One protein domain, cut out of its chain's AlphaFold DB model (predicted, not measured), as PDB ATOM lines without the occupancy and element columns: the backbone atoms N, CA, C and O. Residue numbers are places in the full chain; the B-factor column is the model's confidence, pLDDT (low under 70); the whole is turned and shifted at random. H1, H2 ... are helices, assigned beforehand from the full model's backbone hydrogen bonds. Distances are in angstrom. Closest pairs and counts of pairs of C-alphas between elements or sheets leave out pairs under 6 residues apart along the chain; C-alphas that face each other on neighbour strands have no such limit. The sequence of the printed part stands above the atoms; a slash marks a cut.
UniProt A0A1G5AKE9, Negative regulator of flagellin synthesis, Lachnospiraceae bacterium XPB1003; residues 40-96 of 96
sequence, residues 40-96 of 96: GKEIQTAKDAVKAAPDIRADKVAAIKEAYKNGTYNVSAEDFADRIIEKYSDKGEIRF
ATOM      1  N   GLY A  40      19.850   4.536 -24.852       84.88
ATOM      2  CA  GLY A  40      19.638   3.098 -25.039       84.88
ATOM      3  C   GLY A  40      20.657   2.249 -24.274       84.88
ATOM      4  O   GLY A  40      20.287   1.239 -23.672       84.88
ATOM      5  N   LYS A  41      21.926   2.679 -24.237       86.12
ATOM      6  CA  LYS A  41      22.981   2.014 -23.452       86.12
ATOM      7  C   LYS A  41      22.733   2.124 -21.950       86.12
ATOM      8  O   LYS A  41      22.912   1.143 -21.229       86.12
ATOM      9  N   GLU A  42      22.292   3.287 -21.484       86.62
ATOM     10  CA  GLU A  42      21.948   3.510 -20.077       86.62
ATOM     11  C   GLU A  42      20.777   2.625 -19.642       86.62
ATOM     12  O   GLU A  42      20.866   1.942 -18.622       86.62
ATOM     13  N   ILE A  43      19.718   2.548 -20.456       90.00
ATOM     14  CA  ILE A  43      18.568   1.672 -20.195       90.00
ATOM     15  C   ILE A  43      19.000   0.205 -20.145       90.00
ATOM     16  O   ILE A  43      18.553  -0.530 -19.264       90.00
ATOM     17  N   GLN A  44      19.857  -0.237 -21.069       86.81
ATOM     18  CA  GLN A  44      20.346  -1.615 -21.073       86.81
ATOM     19  C   GLN A  44      21.147  -1.924 -19.803       86.81
ATOM     20  O   GLN A  44      20.877  -2.914 -19.130       86.81
ATOM     21  N   THR A  45      22.044  -1.018 -19.417       88.62
ATOM     22  CA  THR A  45      22.840  -1.145 -18.189       88.62
ATOM     23  C   THR A  45      21.948  -1.195 -16.946       88.62
ATOM     24  O   THR A  45      22.149  -2.036 -16.072       88.62
ATOM     25  N   ALA A  46      20.918  -0.346 -16.875       88.81
ATOM     26  CA  ALA A  46      19.956  -0.352 -15.776       88.81
ATOM     27  C   ALA A  46      19.151  -1.660 -15.721       88.81
ATOM     28  O   ALA A  46      18.956  -2.217 -14.643       88.81
ATOM     29  N   LYS A  47      18.720  -2.190 -16.873       90.00
ATOM     30  CA  LYS A  47      18.032  -3.488 -16.953       90.00
ATOM     31  C   LYS A  47      18.916  -4.625 -16.457       90.00
ATOM     32  O   LYS A  47      18.437  -5.483 -15.719       90.00
ATOM     33  N   ASP A  48      20.184  -4.628 -16.845       89.44
ATOM     34  CA  ASP A  48      21.129  -5.663 -16.434       89.44
ATOM     35  C   ASP A  48      21.429  -5.569 -14.931       89.44
ATOM     36  O   ASP A  48      21.443  -6.590 -14.246       89.44
ATOM     37  N   ALA A  49      21.536  -4.355 -14.383       86.69
ATOM     38  CA  ALA A  49      21.670  -4.135 -12.944       86.69
ATOM     39  C   ALA A  49      20.441  -4.616 -12.151       86.69
ATOM     40  O   ALA A  49      20.594  -5.230 -11.097       86.69
ATOM     41  N   VAL A  50      19.227  -4.385 -12.662       87.94
ATOM     42  CA  VAL A  50      17.986  -4.871 -12.032       87.94
ATOM     43  C   VAL A  50      17.907  -6.397 -12.068       87.94
ATOM     44  O   VAL A  50      17.516  -6.998 -11.073       87.94
ATOM     45  N   LYS A  51      18.313  -7.038 -13.171       85.38
ATOM     46  CA  LYS A  51      18.357  -8.509 -13.277       85.38
ATOM     47  C   LYS A  51      19.411  -9.146 -12.375       85.38
ATOM     48  O   LYS A  51      19.212 -10.259 -11.908       85.38
ATOM     49  N   ALA A  52      20.545  -8.474 -12.184       86.94
ATOM     50  CA  ALA A  52      21.620  -8.948 -11.320       86.94
ATOM     51  C   ALA A  52      21.328  -8.723  -9.826       86.94
ATOM     52  O   ALA A  52      22.020  -9.284  -8.975       86.94
ATOM     53  N   ALA A  53      20.337  -7.889  -9.497       85.81
ATOM     54  CA  ALA A  53      19.938  -7.664  -8.120       85.81
ATOM     55  C   ALA A  53      19.331  -8.948  -7.524       85.81
ATOM     56  O   ALA A  53      18.569  -9.639  -8.199       85.81
ATOM     57  N   PRO A  54      19.643  -9.282  -6.261       87.00
ATOM     58  CA  PRO A  54      19.093 -10.466  -5.621       87.00
ATOM     59  C   PRO A  54      17.580 -10.330  -5.423       87.00
ATOM     60  O   PRO A  54      17.097  -9.278  -4.998       87.00
ATOM     61  N   ASP A  55      16.857 -11.432  -5.631       82.38
ATOM     62  CA  ASP A  55      15.404 -11.511  -5.422       82.38
ATOM     63  C   ASP A  55      14.994 -11.065  -4.011       82.38
ATOM     64  O   ASP A  55      13.950 -10.442  -3.803       82.38
ATOM     65  N   ILE A  56      15.841 -11.365  -3.020       88.00
ATOM     66  CA  ILE A  56      15.619 -11.007  -1.623       88.00
ATOM     67  C   ILE A  56      16.616  -9.933  -1.201       88.00
ATOM     68  O   ILE A  56      17.821 -10.163  -1.099       88.00
ATOM     69  N   ARG A  57      16.080  -8.766  -0.835       91.12
ATOM     70  CA  ARG A  57      16.829  -7.696  -0.164       91.12
ATOM     71  C   ARG A  57      16.973  -7.993   1.325       91.12
ATOM     72  O   ARG A  57      16.146  -7.578   2.142       91.12
ATOM     73  N   ALA A  58      17.993  -8.780   1.660       90.75
ATOM     74  CA  ALA A  58      18.253  -9.244   3.023       90.75
ATOM     75  C   ALA A  58      18.445  -8.092   4.027       90.75
ATOM     76  O   ALA A  58      17.992  -8.194   5.164       90.75
ATOM     77  N   ASP A  59      19.041  -6.986   3.586       90.06
ATOM     78  CA  ASP A  59      19.218  -5.737   4.331       90.06
ATOM     79  C   ASP A  59      17.880  -5.163   4.823       90.06
ATOM     80  O   ASP A  59      17.703  -4.899   6.014       90.06
ATOM     81  N   LYS A  60      16.887  -5.051   3.933       92.25
ATOM     82  CA  LYS A  60      15.561  -4.532   4.297       92.25
ATOM     83  C   LYS A  60      14.806  -5.480   5.212       92.25
ATOM     84  O   LYS A  60      14.123  -5.039   6.133       92.25
ATOM     85  N   VAL A  61      14.930  -6.782   4.966       92.75
ATOM     86  CA  VAL A  61      14.315  -7.806   5.816       92.75
ATOM     87  C   VAL A  61      14.904  -7.754   7.226       92.75
ATOM     88  O   VAL A  61      14.154  -7.851   8.195       92.75
ATOM     89  N   ALA A  62      16.221  -7.586   7.356       93.44
ATOM     90  CA  ALA A  62      16.882  -7.443   8.648       93.44
ATOM     91  C   ALA A  62      16.390  -6.193   9.393       93.44
ATOM     92  O   ALA A  62      15.950  -6.317  10.533       93.44
ATOM     93  N   ALA A  63      16.346  -5.036   8.725       92.44
ATOM     94  CA  ALA A  63      15.860  -3.792   9.323       92.44
ATOM     95  C   ALA A  63      14.410  -3.904   9.835       92.44
ATOM     96  O   ALA A  63      14.101  -3.477  10.947       92.44
ATOM     97  N   ILE A  64      13.516  -4.534   9.064       93.00
ATOM     98  CA  ILE A  64      12.125  -4.761   9.492       93.00
ATOM     99  C   ILE A  64      12.067  -5.733  10.677       93.00
ATOM    100  O   ILE A  64      11.318  -5.501  11.623       93.00
ATOM    101  N   LYS A  65      12.865  -6.808  10.662       92.38
ATOM    102  CA  LYS A  65      12.939  -7.760  11.784       92.38
ATOM    103  C   LYS A  65      13.419  -7.088  13.069       92.38
ATOM    104  O   LYS A  65      12.907  -7.406  14.138       92.38
ATOM    105  N   GLU A  66      14.388  -6.187  12.978       94.25
ATOM    106  CA  GLU A  66      14.864  -5.407  14.121       94.25
ATOM    107  C   GLU A  66      13.793  -4.442  14.627       94.25
ATOM    108  O   GLU A  66      13.495  -4.450  15.818       94.25
ATOM    109  N   ALA A  67      13.137  -3.691  13.736       92.44
ATOM    110  CA  ALA A  67      12.025  -2.815  14.107       92.44
ATOM    111  C   ALA A  67      10.878  -3.588  14.782       92.44
ATOM    112  O   ALA A  67      10.291  -3.113  15.752       92.44
ATOM    113  N   TYR A  68      10.592  -4.802  14.307       91.81
ATOM    114  CA  TYR A  68       9.599  -5.685  14.914       91.81
ATOM    115  C   TYR A  68      10.012  -6.124  16.324       91.81
ATOM    116  O   TYR A  68       9.224  -6.009  17.259       91.81
ATOM    117  N   LYS A  69      11.264  -6.571  16.505       93.12
ATOM    118  CA  LYS A  69      11.804  -6.951  17.825       93.12
ATOM    119  C   LYS A  69      11.809  -5.789  18.815       93.12
ATOM    120  O   LYS A  69      11.531  -5.997  19.990       93.12
ATOM    121  N   ASN A  70      12.108  -4.586  18.338       94.12
ATOM    122  CA  ASN A  70      12.165  -3.379  19.156       94.12
ATOM    123  C   ASN A  70      10.773  -2.777  19.421       94.12
ATOM    124  O   ASN A  70      10.673  -1.776  20.125       94.12
ATOM    125  N   GLY A  71       9.705  -3.351  18.850       91.12
ATOM    126  CA  GLY A  71       8.336  -2.851  18.988       91.12
ATOM    127  C   GLY A  71       8.074  -1.523  18.269       91.12
ATOM    128  O   GLY A  71       7.027  -0.918  18.465       91.12
ATOM    129  N   THR A  72       9.005  -1.059  17.431       92.12
ATOM    130  CA  THR A  72       8.893   0.201  16.678       92.12
ATOM    131  C   THR A  72       8.301   0.002  15.284       92.12
ATOM    132  O   THR A  72       8.194   0.954  14.512       92.12
ATOM    133  N   TYR A  73       7.944  -1.231  14.925       90.12
ATOM    134  CA  TYR A  73       7.213  -1.522  13.701       90.12
ATOM    135  C   TYR A  73       5.731  -1.181  13.887       90.12
ATOM    136  O   TYR A  73       4.993  -1.930  14.525       90.12
ATOM    137  N   ASN A  74       5.304  -0.051  13.324       90.38
ATOM    138  CA  ASN A  74       3.921   0.408  13.356       90.38
ATOM    139  C   ASN A  74       3.351   0.455  11.935       90.38
ATOM    140  O   ASN A  74       3.961   1.049  11.049       90.38
ATOM    141  N   VAL A  75       2.182  -0.152  11.735       90.19
ATOM    142  CA  VAL A  75       1.420  -0.085  10.481       90.19
ATOM    143  C   VAL A  75       0.088   0.565  10.813       90.19
ATOM    144  O   VAL A  75      -0.628   0.068  11.683       90.19
ATOM    145  N   SER A  76      -0.220   1.682  10.159       92.88
ATOM    146  CA  SER A  76      -1.505   2.354  10.343       92.88
ATOM    147  C   SER A  76      -2.623   1.629   9.583       92.88
ATOM    148  O   SER A  76      -2.369   0.836   8.670       92.88
ATOM    149  N   ALA A  77      -3.877   1.870   9.972       92.88
ATOM    150  CA  ALA A  77      -5.020   1.296   9.264       92.88
ATOM    151  C   ALA A  77      -5.130   1.863   7.839       92.88
ATOM    152  O   ALA A  77      -5.527   1.151   6.917       92.88
ATOM    153  N   GLU A  78      -4.724   3.119   7.668       93.62
ATOM    154  CA  GLU A  78      -4.636   3.833   6.401       93.62
ATOM    155  C   GLU A  78      -3.595   3.183   5.481       93.62
ATOM    156  O   GLU A  78      -3.946   2.764   4.381       93.62
ATOM    157  N   ASP A  79      -2.361   2.975   5.963       92.50
ATOM    158  CA  ASP A  79      -1.298   2.311   5.189       92.50
ATOM    159  C   ASP A  79      -1.734   0.916   4.726       92.50
ATOM    160  O   ASP A  79      -1.413   0.468   3.625       92.50
ATOM    161  N   PHE A  80      -2.464   0.197   5.581       91.75
ATOM    162  CA  PHE A  80      -2.991  -1.117   5.245       91.75
ATOM    163  C   PHE A  80      -4.078  -1.048   4.162       91.75
ATOM    164  O   PHE A  80      -4.034  -1.826   3.205       91.75
ATOM    165  N   ALA A  81      -5.028  -0.118   4.282       93.38
ATOM    166  CA  ALA A  81      -6.087   0.085   3.296       93.38
ATOM    167  C   ALA A  81      -5.524   0.511   1.930       93.38
ATOM    168  O   ALA A  81      -5.926  -0.047   0.904       93.38
ATOM    169  N   ASP A  82      -4.536   1.407   1.915       92.38
ATOM    170  CA  ASP A  82      -3.856   1.847   0.695       92.38
ATOM    171  C   ASP A  82      -3.186   0.671  -0.023       92.38
ATOM    172  O   ASP A  82      -3.347   0.501  -1.233       92.38
ATOM    173  N   ARG A  83      -2.506  -0.214   0.723       91.50
ATOM    174  CA  ARG A  83      -1.895  -1.427   0.153       91.50
ATOM    175  C   ARG A  83      -2.922  -2.394  -0.418       91.50
ATOM    176  O   ARG A  83      -2.629  -3.060  -1.411       91.50
ATOM    177  N   ILE A  84      -4.108  -2.493   0.181       91.69
ATOM    178  CA  ILE A  84      -5.196  -3.305  -0.374       91.69
ATOM    179  C   ILE A  84      -5.630  -2.723  -1.718       91.69
ATOM    180  O   ILE A  84      -5.642  -3.452  -2.710       91.69
ATOM    181  N   ILE A  85      -5.946  -1.428  -1.767       92.19
ATOM    182  CA  ILE A  85      -6.427  -0.765  -2.986       92.19
ATOM    183  C   ILE A  85      -5.378  -0.861  -4.098       92.19
ATOM    184  O   ILE A  85      -5.708  -1.310  -5.192       92.19
ATOM    185  N   GLU A  86      -4.110  -0.558  -3.802       91.50
ATOM    186  CA  GLU A  86      -2.984  -0.691  -4.737       91.50
ATOM    187  C   GLU A  86      -2.926  -2.101  -5.343       91.50
ATOM    188  O   GLU A  86      -2.863  -2.258  -6.561       91.50
ATOM    189  N   LYS A  87      -3.035  -3.154  -4.520       87.88
ATOM    190  CA  LYS A  87      -3.009  -4.544  -5.004       87.88
ATOM    191  C   LYS A  87      -4.218  -4.928  -5.849       87.88
ATOM    192  O   LYS A  87      -4.081  -5.783  -6.726       87.88
ATOM    193  N   TYR A  88      -5.387  -4.354  -5.581       87.31
ATOM    194  CA  TYR A  88      -6.572  -4.565  -6.410       87.31
ATOM    195  C   TYR A  88      -6.454  -3.835  -7.753       87.31
ATOM    196  O   TYR A  88      -6.763  -4.428  -8.785       87.31
ATOM    197  N   SER A  89      -5.957  -2.597  -7.754       83.06
ATOM    198  CA  SER A  89      -5.732  -1.801  -8.965       83.06
ATOM    199  C   SER A  89      -4.643  -2.397  -9.864       83.06
ATOM    200  O   SER A  89      -4.872  -2.551 -11.061       83.06
ATOM    201  N   ASP A  90      -3.519  -2.840  -9.294       76.94
ATOM    202  CA  ASP A  90      -2.431  -3.503 -10.032       76.94
ATOM    203  C   ASP A  90      -2.881  -4.813 -10.699       76.94
ATOM    204  O   ASP A  90      -2.382  -5.176 -11.760       76.94
ATOM    205  N   LYS A  91      -3.833  -5.546 -10.099       60.12
ATOM    206  CA  LYS A  91      -4.405  -6.767 -10.700       60.12
ATOM    207  C   LYS A  91      -5.410  -6.483 -11.821       60.12
ATOM    208  O   LYS A  91      -5.707  -7.396 -12.590       60.12
ATOM    209  N   GLY A  92      -5.950  -5.265 -11.894       58.06
ATOM    210  CA  GLY A  92      -6.868  -4.829 -12.950       58.06
ATOM    211  C   GLY A  92      -6.156  -4.383 -14.229       58.06
ATOM    212  O   GLY A  92      -6.720  -4.497 -15.315       58.06
ATOM    213  N   GLU A  93      -4.905  -3.932 -14.125       55.56
ATOM    214  CA  GLU A  93      -4.060  -3.637 -15.278       55.56
ATOM    215  C   GLU A  93      -3.190  -4.850 -15.626       55.56
ATOM    216  O   GLU A  93      -2.134  -5.082 -15.041       55.56
ATOM    217  N   ILE A  94      -3.606  -5.623 -16.635       52.25
ATOM    218  CA  ILE A  94      -2.690  -6.534 -17.329       52.25
ATOM    219  C   ILE A  94      -1.637  -5.660 -18.013       52.25
ATOM    220  O   ILE A  94      -1.873  -5.093 -19.080       52.25
ATOM    221  N   ARG A  95      -0.481  -5.512 -17.369       57.22
ATOM    222  CA  ARG A  95       0.682  -4.857 -17.958       57.22
ATOM    223  C   ARG A  95       1.413  -5.869 -18.838       57.22
ATOM    224  O   ARG A  95       1.988  -6.828 -18.324       57.22
ATOM    225  N   PHE A  96       1.293  -5.671 -20.153       40.59
ATOM    226  CA  PHE A  96       2.078  -6.350 -21.187       40.59
ATOM    227  C   PHE A  96       3.513  -5.817 -21.225       40.59
ATOM    228  O   PHE A  96       3.691  -4.594 -21.014       40.59
TER     229      PHE A  96
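AT A GLANCE: This is residues 40 to 96 of the 96 residues of the protein "Negative regulator of flagellin synthesis" of Lachnospiraceae bacterium XPB1003 (UniProt A0A1G5AKE9). The longest helix, H3, makes one arm of an open U, and H2 followed by H1 makes the other, with residues 70 to 76 crossing between H2 and H3 at the closed end. The space between the arms is empty, and no helix packs on another. The printed part has 57 residues with three named helices, in the order H1, H2, H3, and no named strand; the class is all helix. The whole is extended, with a radius of gyration of the C-alphas of 16.7 A, and its outline, 45 by 30 by 15 A, is only just flat.

IN THESE COORDINATES: H3, residues 77 to 92, is 23.1 A long from first to last C-alpha; it begins with C-alpha 77 at (-5.020, 1.296, 9.264) and ends with C-alpha 92 at (-6.868, -4.829, -12.950). H2, residues 58 to 69, is 16.3 A long. H1, residues 40 to 52, is 18.4 A long and begins with C-alpha 40 at (19.638, 3.098, -25.039).

HOW THE PARTS SIT: H3 touches no helix. H3 and H2 are apart, though a short link of 7 residues joins them. H2 and H1 are apart too, across a tight link of 5 residues. H1 and H3 are apart. In H1, H2 and H3 every O i to N i+4 pair is within hydrogen-bond range.

THE WHOLE: The two C-alphas farthest apart, those of Gly 40 and Gly 71, are 45.8 A from each other. Residues 40 to 62, 66 to 71 and 74 to 96 stand free. The printed part has no cut and no long link, and it ends at Phe 96, the chain's last residue. The mean pLDDT of the printed part is 86.0; residues 91 to 96 are under 70.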